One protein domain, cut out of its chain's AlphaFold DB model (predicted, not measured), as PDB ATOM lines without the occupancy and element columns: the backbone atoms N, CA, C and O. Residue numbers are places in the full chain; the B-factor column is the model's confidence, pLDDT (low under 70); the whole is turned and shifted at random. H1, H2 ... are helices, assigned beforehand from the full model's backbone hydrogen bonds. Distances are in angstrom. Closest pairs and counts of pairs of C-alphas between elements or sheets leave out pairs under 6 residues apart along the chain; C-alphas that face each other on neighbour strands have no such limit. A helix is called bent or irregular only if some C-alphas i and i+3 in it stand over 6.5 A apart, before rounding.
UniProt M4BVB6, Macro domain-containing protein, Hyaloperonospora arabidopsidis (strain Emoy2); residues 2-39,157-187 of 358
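Overview. This is residues 2 to 39 and 157 to 187 of the 358 residues of the protein "Macro domain-containing protein" of Hyaloperonospora arabidopsidis (strain Emoy2) (UniProt M4BVB6). Three longer helices, H5, H3 and H1, run roughly lengthwise, with short H2 and H4 near where H1 ends; residues 182 to 187 stick out. The printed part has 69 residues, 57 of them in five named helices, H1 to H5 in order along the chain, with no named strand; its class is all helix, and it is compact, with a radius of gyration of the C-alphas of 11.9 A and spans of 39 by 22 by 19 A.

Along the chain. Find H5, residues 168 to 186, 26.6 A from first to last C-alpha, with C-alpha 168 at (-16.702, 18.667, 43.518) and C-alpha 186 at (-3.890, 32.641, 24.805). Find H3 at residues 27 to 38, H1 at 4 to 16, H4 at 160 to 165, and H2 at 18 to 24, irregular: C-alphas 19 and 22 are 7.5 A apart.

Arrangement. H5 touches H3 with residues 168 to 173 alone; the closest C-alphas, Trp 30 and Leu 170, are 5.6 A apart. H1, with residues 11 to 15 alone, touches H2, its hairpin partner (closest C-alphas Leu 14 and Trp 20, 5.5 A), and H4 (Ala 15 and Val 162, 5.6 A). Every O i to N i+4 pair is within hydrogen-bond range in H1, H3 and H5, 1 of 2 in H4, 0 of 3 in H2, where 2 of 4 O i to N i+3 pairs are.

Size, cuts and confidence. Residues 40 to 156 are not printed; C-alphas 39 and 157 are 23.7 A apart. Sixteen residues, among them 33 to 39, have pLDDT under 70.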
ATOM      1  N   LEU A   2       3.651  17.326  39.344       54.88
ATOM      2  CA  LEU A   2       3.270  16.861  38.006       54.88
ATOM      3  C   LEU A   2       2.633  18.028  37.235       54.88
ATOM      4  O   LEU A   2       1.855  18.791  37.814       54.88
ATOM      5  N   ASP A   3       2.967  18.174  35.956       60.75
ATOM      6  CA  ASP A   3       2.262  19.098  35.066       60.75
ATOM      7  C   ASP A   3       0.798  18.660  34.857       60.75
ATOM      8  O   ASP A   3       0.407  17.539  35.195       60.75
ATOM      9  N   ALA A   4      -0.040  19.559  34.332       60.19
ATOM     10  CA  ALA A   4      -1.474  19.301  34.181       60.19
ATOM     11  C   ALA A   4      -1.769  18.055  33.321       60.19
ATOM     12  O   ALA A   4      -2.652  17.275  33.674       60.19
ATOM     13  N   ALA A   5      -0.990  17.823  32.259       62.84
ATOM     14  CA  ALA A   5      -1.134  16.660  31.384       62.84
ATOM     15  C   ALA A   5      -0.801  15.340  32.105       62.84
ATOM     16  O   ALA A   5      -1.488  14.331  31.943       62.84
ATOM     17  N   SER A   6       0.218  15.350  32.956       69.50
ATOM     18  CA  SER A   6       0.613  14.204  33.768       69.50
ATOM     19  C   SER A   6      -0.402  13.913  34.873       69.50
ATOM     20  O   SER A   6      -0.693  12.747  35.137       69.50
ATOM     21  N   VAL A   7      -0.979  14.950  35.495       71.94
ATOM     22  CA  VAL A   7      -2.071  14.791  36.473       71.94
ATOM     23  C   VAL A   7      -3.311  14.213  35.802       71.94
ATOM     24  O   VAL A   7      -3.899  13.271  36.321       71.94
ATOM     25  N   ALA A   8      -3.674  14.720  34.629       68.38
ATOM     26  CA  ALA A   8      -4.766  14.185  33.835       68.38
ATOM     27  C   ALA A   8      -4.585  12.697  33.497       68.38
ATOM     28  O   ALA A   8      -5.454  11.891  33.811       68.38
ATOM     29  N   ASN A   9      -3.439  12.314  32.926       72.38
ATOM     30  CA  ASN A   9      -3.150  10.914  32.605       72.38
ATOM     31  C   ASN A   9      -3.189  10.018  33.849       72.38
ATOM     32  O   ASN A   9      -3.674   8.889  33.794       72.38
ATOM     33  N   PHE A  10      -2.699  10.519  34.983       77.38
ATOM     34  CA  PHE A  10      -2.778   9.805  36.251       77.38
ATOM     35  C   PHE A  10      -4.233   9.601  36.698       77.38
ATOM     36  O   PHE A  10      -4.600   8.494  37.083       77.38
ATOM     37  N   LEU A  11      -5.078  10.626  36.583       80.56
ATOM     38  CA  LEU A  11      -6.503  10.543  36.907       80.56
ATOM     39  C   LEU A  11      -7.259   9.557  36.012       80.56
ATOM     40  O   LEU A  11      -8.120   8.840  36.517       80.56
ATOM     41  N   GLU A  12      -6.913   9.467  34.725       79.19
ATOM     42  CA  GLU A  12      -7.479   8.453  33.825       79.19
ATOM     43  C   GLU A  12      -7.166   7.035  34.318       79.19
ATOM     44  O   GLU A  12      -8.054   6.187  34.397       79.19
ATOM     45  N   VAL A  13      -5.917   6.780  34.725       81.12
ATOM     46  CA  VAL A  13      -5.514   5.480  35.286       81.12
ATOM     47  C   VAL A  13      -6.288   5.173  36.573       81.12
ATOM     48  O   VAL A  13      -6.791   4.061  36.730       81.12
ATOM     49  N   LEU A  14      -6.435   6.160  37.464       81.69
ATOM     50  CA  LEU A  14      -7.189   5.997  38.711       81.69
ATOM     51  C   LEU A  14      -8.691   5.771  38.482       81.69
ATOM     52  O   LEU A  14      -9.324   5.076  39.268       81.69
ATOM     53  N   ALA A  15      -9.280   6.348  37.433       79.38
ATOM     54  CA  ALA A  15     -10.707   6.195  37.149       79.38
ATOM     55  C   ALA A  15     -11.052   4.810  36.577       79.38
ATOM     56  O   ALA A  15     -12.156   4.296  36.806       79.38
ATOM     57  N   VAL A  16     -10.108   4.199  35.853       81.94
ATOM     58  CA  VAL A  16     -10.249   2.851  35.283       81.94
ATOM     59  C   VAL A  16     -10.122   1.768  36.356       81.94
ATOM     60  O   VAL A  16     -10.851   0.777  36.299       81.94
ATOM     61  N   ASP A  17      -9.242   1.948  37.344       80.50
ATOM     62  CA  ASP A  17      -9.034   0.974  38.418       80.50
ATOM     63  C   ASP A  17     -10.014   1.185  39.586       80.50
ATOM     64  O   ASP A  17      -9.970   2.185  40.303       80.50
ATOM     65  N   GLU A  18     -10.895   0.208  39.821       77.38
ATOM     66  CA  GLU A  18     -11.909   0.287  40.881       77.38
ATOM     67  C   GLU A  18     -11.311   0.400  42.288       77.38
ATOM     68  O   GLU A  18     -11.963   0.944  43.176       77.38
ATOM     69  N   THR A  19     -10.080  -0.077  42.496       82.00
ATOM     70  CA  THR A  19      -9.425  -0.071  43.813       82.00
ATOM     71  C   THR A  19      -8.960   1.314  44.253       82.00
ATOM     72  O   THR A  19      -8.761   1.539  45.445       82.00
ATOM     73  N   TRP A  20      -8.828   2.255  43.315       77.25
ATOM     74  CA  TRP A  20      -8.320   3.602  43.577       77.25
ATOM     75  C   TRP A  20      -9.375   4.703  43.434       77.25
ATOM     76  O   TRP A  20      -9.067   5.873  43.678       77.25
ATOM     77  N   ARG A  21     -10.627   4.360  43.100       77.00
ATOM     78  CA  ARG A  21     -11.713   5.341  42.914       77.00
ATOM     79  C   ARG A  21     -11.961   6.217  44.140       77.00
ATOM     80  O   ARG A  21     -12.277   7.390  43.970       77.00
ATOM     81  N   ASP A  22     -11.729   5.701  45.347       81.19
ATOM     82  CA  ASP A  22     -11.894   6.460  46.595       81.19
ATOM     83  C   ASP A  22     -11.002   7.717  46.647       81.19
ATOM     84  O   ASP A  22     -11.374   8.731  47.247       81.19
ATOM     85  N   VAL A  23      -9.849   7.697  45.964       80.62
ATOM     86  CA  VAL A  23      -8.943   8.852  45.841       80.62
ATOM     87  C   VAL A  23      -9.589   9.981  45.031       80.62
ATOM     88  O   VAL A  23      -9.416  11.154  45.359       80.62
ATOM     89  N   LEU A  24     -10.382   9.648  44.007       79.56
ATOM     90  CA  LEU A  24     -11.092  10.621  43.161       79.56
ATOM     91  C   LEU A  24     -12.263  11.299  43.887       79.56
ATOM     92  O   LEU A  24     -12.748  12.339  43.443       79.56
ATOM     93  N   THR A  25     -12.696  10.722  45.008       82.69
ATOM     94  CA  THR A  25     -13.768  11.244  45.863       82.69
ATOM     95  C   THR A  25     -13.263  11.877  47.164       82.69
ATOM     96  O   THR A  25     -14.059  12.258  48.016       82.69
ATOM     97  N   CYS A  26     -11.943  11.965  47.362       83.56
ATOM     98  CA  CYS A  26     -11.355  12.450  48.609       83.56
ATOM     99  C   CYS A  26     -11.271  13.986  48.652       83.56
ATOM    100  O   CYS A  26     -10.243  14.571  48.310       83.56
ATOM    101  N   ASP A  27     -12.327  14.642  49.134       79.56
ATOM    102  CA  ASP A  27     -12.413  16.111  49.243       79.56
ATOM    103  C   ASP A  27     -11.229  16.739  49.997       79.56
ATOM    104  O   ASP A  27     -10.694  17.771  49.600       79.56
ATOM    105  N   ALA A  28     -10.753  16.102  51.073       77.94
ATOM    106  CA  ALA A  28      -9.628  16.617  51.857       77.94
ATOM    107  C   ALA A  28      -8.319  16.686  51.049       77.94
ATOM    108  O   ALA A  28      -7.565  17.649  51.179       77.94
ATOM    109  N   LEU A  29      -8.058  15.685  50.200       80.00
ATOM    110  CA  LEU A  29      -6.875  15.651  49.339       80.00
ATOM    111  C   LEU A  29      -6.950  16.743  48.267       80.00
ATOM    112  O   LEU A  29      -5.977  17.464  48.052       80.00
ATOM    113  N   TRP A  30      -8.101  16.868  47.604       77.50
ATOM    114  CA  TRP A  30      -8.280  17.820  46.508       77.50
ATOM    115  C   TRP A  30      -8.346  19.266  46.992       77.50
ATOM    116  O   TRP A  30      -7.741  20.125  46.359       77.50
ATOM    117  N   ASN A  31      -8.945  19.532  48.155       69.94
ATOM    118  CA  ASN A  31      -8.857  20.837  48.814       69.94
ATOM    119  C   ASN A  31      -7.417  21.227  49.151       69.94
ATOM    120  O   ASN A  31      -7.025  22.381  48.965       69.94
ATOM    121  N   GLU A  32      -6.618  20.282  49.644       72.06
ATOM    122  CA  GLU A  32      -5.218  20.552  49.961       72.06
ATOM    123  C   GLU A  32      -4.395  20.781  48.689       72.06
ATOM    124  O   GLU A  32      -3.583  21.699  48.645       72.06
ATOM    125  N   LEU A  33      -4.645  20.027  47.612       68.44
ATOM    126  CA  LEU A  33      -4.016  20.266  46.310       68.44
ATOM    127  C   LEU A  33      -4.446  21.599  45.686       68.44
ATOM    128  O   LEU A  33      -3.601  22.296  45.127       68.44
ATOM    129  N   LEU A  34      -5.718  21.985  45.808       64.31
ATOM    130  CA  LEU A  34      -6.221  23.298  45.399       64.31
ATOM    131  C   LEU A  34      -5.510  24.414  46.163       64.31
ATOM    132  O   LEU A  34      -5.041  25.371  45.552       64.31
ATOM    133  N   ARG A  35      -5.368  24.270  47.484       64.06
ATOM    134  CA  ARG A  35      -4.594  25.210  48.297       64.06
ATOM    135  C   ARG A  35      -3.128  25.240  47.895       64.06
ATOM    136  O   ARG A  35      -2.597  26.312  47.672       64.06
ATOM    137  N   LEU A  36      -2.456  24.102  47.779       64.25
ATOM    138  CA  LEU A  36      -1.024  24.067  47.476       64.25
ATOM    139  C   LEU A  36      -0.702  24.573  46.070       64.25
ATOM    140  O   LEU A  36       0.356  25.168  45.878       64.25
ATOM    141  N   ARG A  37      -1.590  24.326  45.101       59.50
ATOM    142  CA  ARG A  37      -1.408  24.773  43.722       59.50
ATOM    143  C   ARG A  37      -1.774  26.244  43.559       59.50
ATOM    144  O   ARG A  37      -0.996  26.963  42.970       59.50
ATOM    145  N   PHE A  38      -2.918  26.682  44.091       53.56
ATOM    146  CA  PHE A  38      -3.479  28.006  43.796       53.56
ATOM    147  C   PHE A  38      -3.372  29.021  44.947       53.56
ATOM    148  O   PHE A  38      -3.703  30.188  44.753       53.56
ATOM    149  N   ALA A  39      -2.897  28.642  46.140       43.06
ATOM    150  CA  ALA A  39      -2.583  29.594  47.210       43.06
ATOM    151  C   ALA A  39      -1.169  30.179  47.048       43.06
ATOM    152  O   ALA A  39      -0.349  30.169  47.970       43.06
ATOM    153  N   VAL A 157      -9.789  15.860  27.878       57.62
ATOM    154  CA  VAL A 157      -9.201  15.621  29.192       57.62
ATOM    155  C   VAL A 157      -9.666  16.716  30.154       57.62
ATOM    156  O   VAL A 157      -9.549  17.886  29.809       57.62
ATOM    157  N   PRO A 158     -10.161  16.382  31.358       65.38
ATOM    158  CA  PRO A 158     -10.417  15.030  31.868       65.38
ATOM    159  C   PRO A 158     -11.561  14.326  31.119       65.38
ATOM    160  O   PRO A 158     -12.531  14.965  30.708       65.38
ATOM    161  N   SER A 159     -11.469  13.002  30.965       74.12
ATOM    162  CA  SER A 159     -12.488  12.223  30.263       74.12
ATOM    163  C   SER A 159     -13.848  12.289  30.973       74.12
ATOM    164  O   SER A 159     -13.920  12.470  32.197       74.12
ATOM    165  N   PRO A 160     -14.963  12.066  30.248       77.19
ATOM    166  CA  PRO A 160     -16.287  11.956  30.861       77.19
ATOM    167  C   PRO A 160     -16.347  10.923  31.997       77.19
ATOM    168  O   PRO A 160     -17.139  11.073  32.926       77.19
ATOM    169  N   THR A 161     -15.490   9.900  31.954       79.38
ATOM    170  CA  THR A 161     -15.380   8.863  32.986       79.38
ATOM    171  C   THR A 161     -14.798   9.409  34.287       79.38
ATOM    172  O   THR A 161     -15.360   9.153  35.352       79.38
ATOM    173  N   VAL A 162     -13.728  10.208  34.222       80.81
ATOM    174  CA  VAL A 162     -13.165  10.892  35.400       80.81
ATOM    175  C   VAL A 162     -14.196  11.861  35.978       80.81
ATOM    176  O   VAL A 162     -14.469  11.837  37.177       80.81
ATOM    177  N   LEU A 163     -14.835  12.667  35.126       81.06
ATOM    178  CA  LEU A 163     -15.837  13.648  35.553       81.06
ATOM    179  C   LEU A 163     -17.082  13.007  36.186       81.06
ATOM    180  O   LEU A 163     -17.688  13.602  37.080       81.06
ATOM    181  N   ALA A 164     -17.469  11.802  35.765       82.94
ATOM    182  CA  ALA A 164     -18.606  11.092  36.344       82.94
ATOM    183  C   ALA A 164     -18.361  10.663  37.801       82.94
ATOM    184  O   ALA A 164     -19.301  10.651  38.595       82.94
ATOM    185  N   VAL A 165     -17.115  10.335  38.154       84.88
ATOM    186  CA  VAL A 165     -16.747   9.783  39.473       84.88
ATOM    187  C   VAL A 165     -16.117  10.837  40.393       84.88
ATOM    188  O   VAL A 165     -16.176  10.705  41.611       84.88
ATOM    189  N   ALA A 166     -15.551  11.907  39.832       84.38
ATOM    190  CA  ALA A 166     -14.878  12.960  40.582       84.38
ATOM    191  C   ALA A 166     -15.809  13.705  41.558       84.38
ATOM    192  O   ALA A 166     -16.937  14.088  41.205       84.38
ATOM    193  N   CYS A 167     -15.297  13.983  42.763       82.81
ATOM    194  CA  CYS A 167     -15.938  14.907  43.696       82.81
ATOM    195  C   CYS A 167     -15.898  16.363  43.193       82.81
ATOM    196  O   CYS A 167     -15.268  16.675  42.178       82.81
ATOM    197  N   ALA A 168     -16.613  17.254  43.886       77.94
ATOM    198  CA  ALA A 168     -16.702  18.667  43.518       77.94
ATOM    199  C   ALA A 168     -15.318  19.337  43.487       77.94
ATOM    200  O   ALA A 168     -14.969  19.963  42.490       77.94
ATOM    201  N   ASP A 169     -14.488  19.092  44.501       75.56
ATOM    202  CA  ASP A 169     -13.168  19.719  44.615       75.56
ATOM    203  C   ASP A 169     -12.202  19.262  43.510       75.56
ATOM    204  O   ASP A 169     -11.444  20.064  42.966       75.56
ATOM    205  N   LEU A 170     -12.253  17.984  43.113       78.25
ATOM    206  CA  LEU A 170     -11.481  17.480  41.973       78.25
ATOM    207  C   LEU A 170     -11.955  18.114  40.655       78.25
ATOM    208  O   LEU A 170     -11.138  18.485  39.812       78.25
ATOM    209  N   LYS A 171     -13.268  18.276  40.469       78.31
ATOM    210  CA  LYS A 171     -13.818  18.958  39.286       78.31
ATOM    211  C   LYS A 171     -13.364  20.413  39.216       78.31
ATOM    212  O   LYS A 171     -12.986  20.875  38.140       78.31
ATOM    213  N   ASP A 172     -13.351  21.110  40.346       72.81
ATOM    214  CA  ASP A 172     -12.882  22.493  40.424       72.81
ATOM    215  C   ASP A 172     -11.372  22.596  40.194       72.81
ATOM    216  O   ASP A 172     -10.921  23.479  39.460       72.81
ATOM    217  N   PHE A 173     -10.589  21.649  40.718       75.00
ATOM    218  CA  PHE A 173      -9.160  21.540  40.430       75.00
ATOM    219  C   PHE A 173      -8.891  21.362  38.934       75.00
ATOM    220  O   PHE A 173      -8.060  22.076  38.371       75.00
ATOM    221  N   LEU A 174      -9.603  20.440  38.281       76.31
ATOM    222  CA  LEU A 174      -9.426  20.155  36.857       76.31
ATOM    223  C   LEU A 174      -9.828  21.343  35.990       76.31
ATOM    224  O   LEU A 174      -9.075  21.718  35.095       76.31
ATOM    225  N   ARG A 175     -10.953  21.988  36.314       74.56
ATOM    226  CA  ARG A 175     -11.389  23.222  35.655       74.56
ATOM    227  C   ARG A 175     -10.350  24.331  35.811       74.56
ATOM    228  O   ARG A 175     -10.037  25.019  34.847       74.56
ATOM    229  N   SER A 176      -9.795  24.503  37.007       71.31
ATOM    230  CA  SER A 176      -8.765  25.512  37.261       71.31
ATOM    231  C   SER A 176      -7.466  25.206  36.499       71.31
ATOM    232  O   SER A 176      -6.826  26.110  35.964       71.31
ATOM    233  N   ALA A 177      -7.086  23.928  36.389       72.69
ATOM    234  CA  ALA A 177      -5.931  23.502  35.605       72.69
ATOM    235  C   ALA A 177      -6.128  23.740  34.099       72.69
ATOM    236  O   ALA A 177      -5.232  24.289  33.465       72.69
ATOM    237  N   GLU A 178      -7.292  23.393  33.546       74.94
ATOM    238  CA  GLU A 178      -7.668  23.694  32.158       74.94
ATOM    239  C   GLU A 178      -7.604  25.200  31.881       74.94
ATOM    240  O   GLU A 178      -6.974  25.639  30.923       74.94
ATOM    241  N   GLN A 179      -8.201  26.002  32.766       73.81
ATOM    242  CA  GLN A 179      -8.220  27.460  32.652       73.81
ATOM    243  C   GLN A 179      -6.814  28.068  32.693       73.81
ATOM    244  O   GLN A 179      -6.560  29.048  32.001       73.81
ATOM    245  N   SER A 180      -5.894  27.488  33.470       75.50
ATOM    246  CA  SER A 180      -4.483  27.892  33.478       75.50
ATOM    247  C   SER A 180      -3.814  27.616  32.134       75.50
ATOM    248  O   SER A 180      -3.148  28.493  31.600       75.50
ATOM    249  N   VAL A 181      -4.029  26.428  31.560       78.81
ATOM    250  CA  VAL A 181      -3.432  26.071  30.264       78.81
ATOM    251  C   VAL A 181      -3.992  26.950  29.148       78.81
ATOM    252  O   VAL A 181      -3.232  27.493  28.354       78.81
ATOM    253  N   GLN A 182      -5.308  27.180  29.136       80.31
ATOM    254  CA  GLN A 182      -5.931  28.112  28.197       80.31
ATOM    255  C   GLN A 182      -5.392  29.538  28.366       80.31
ATOM    256  O   GLN A 182      -5.189  30.238  27.376       80.31
ATOM    257  N   PHE A 183      -5.146  29.985  29.598       85.56
ATOM    258  CA  PHE A 183      -4.542  31.290  29.848       85.56
ATOM    259  C   PHE A 183      -3.127  31.376  29.259       85.56
ATOM    260  O   PHE A 183      -2.854  32.302  28.499       85.56
ATOM    261  N   ASP A 184      -2.270  30.387  29.522       83.31
ATOM    262  CA  ASP A 184      -0.891  30.336  29.017       83.31
ATOM    263  C   ASP A 184      -0.823  30.241  27.480       83.31
ATOM    264  O   ASP A 184       0.054  30.820  26.831       83.31
ATOM    265  N   GLU A 185      -1.772  29.530  26.867       86.44
ATOM    266  CA  GLU A 185      -1.870  29.418  25.413       86.44
ATOM    267  C   GLU A 185      -2.308  30.733  24.758       86.44
ATOM    268  O   GLU A 185      -1.819  31.077  23.678       86.44
ATOM    269  N   ARG A 186      -3.221  31.474  25.398       91.56
ATOM    270  CA  ARG A 186      -3.890  32.641  24.805       91.56
ATOM    271  C   ARG A 186      -3.289  33.978  25.204       91.56
ATOM    272  O   ARG A 186      -3.478  34.939  24.465       91.56
ATOM    273  N   VAL A 187      -2.592  34.076  26.330       92.44
ATOM    274  CA  VAL A 187      -2.048  35.338  26.845       92.44
ATOM    275  C   VAL A 187      -0.530  35.299  26.799       92.44
ATOM    276  O   VAL A 187       0.110  34.491  27.461       92.44
TER     277      VAL A 187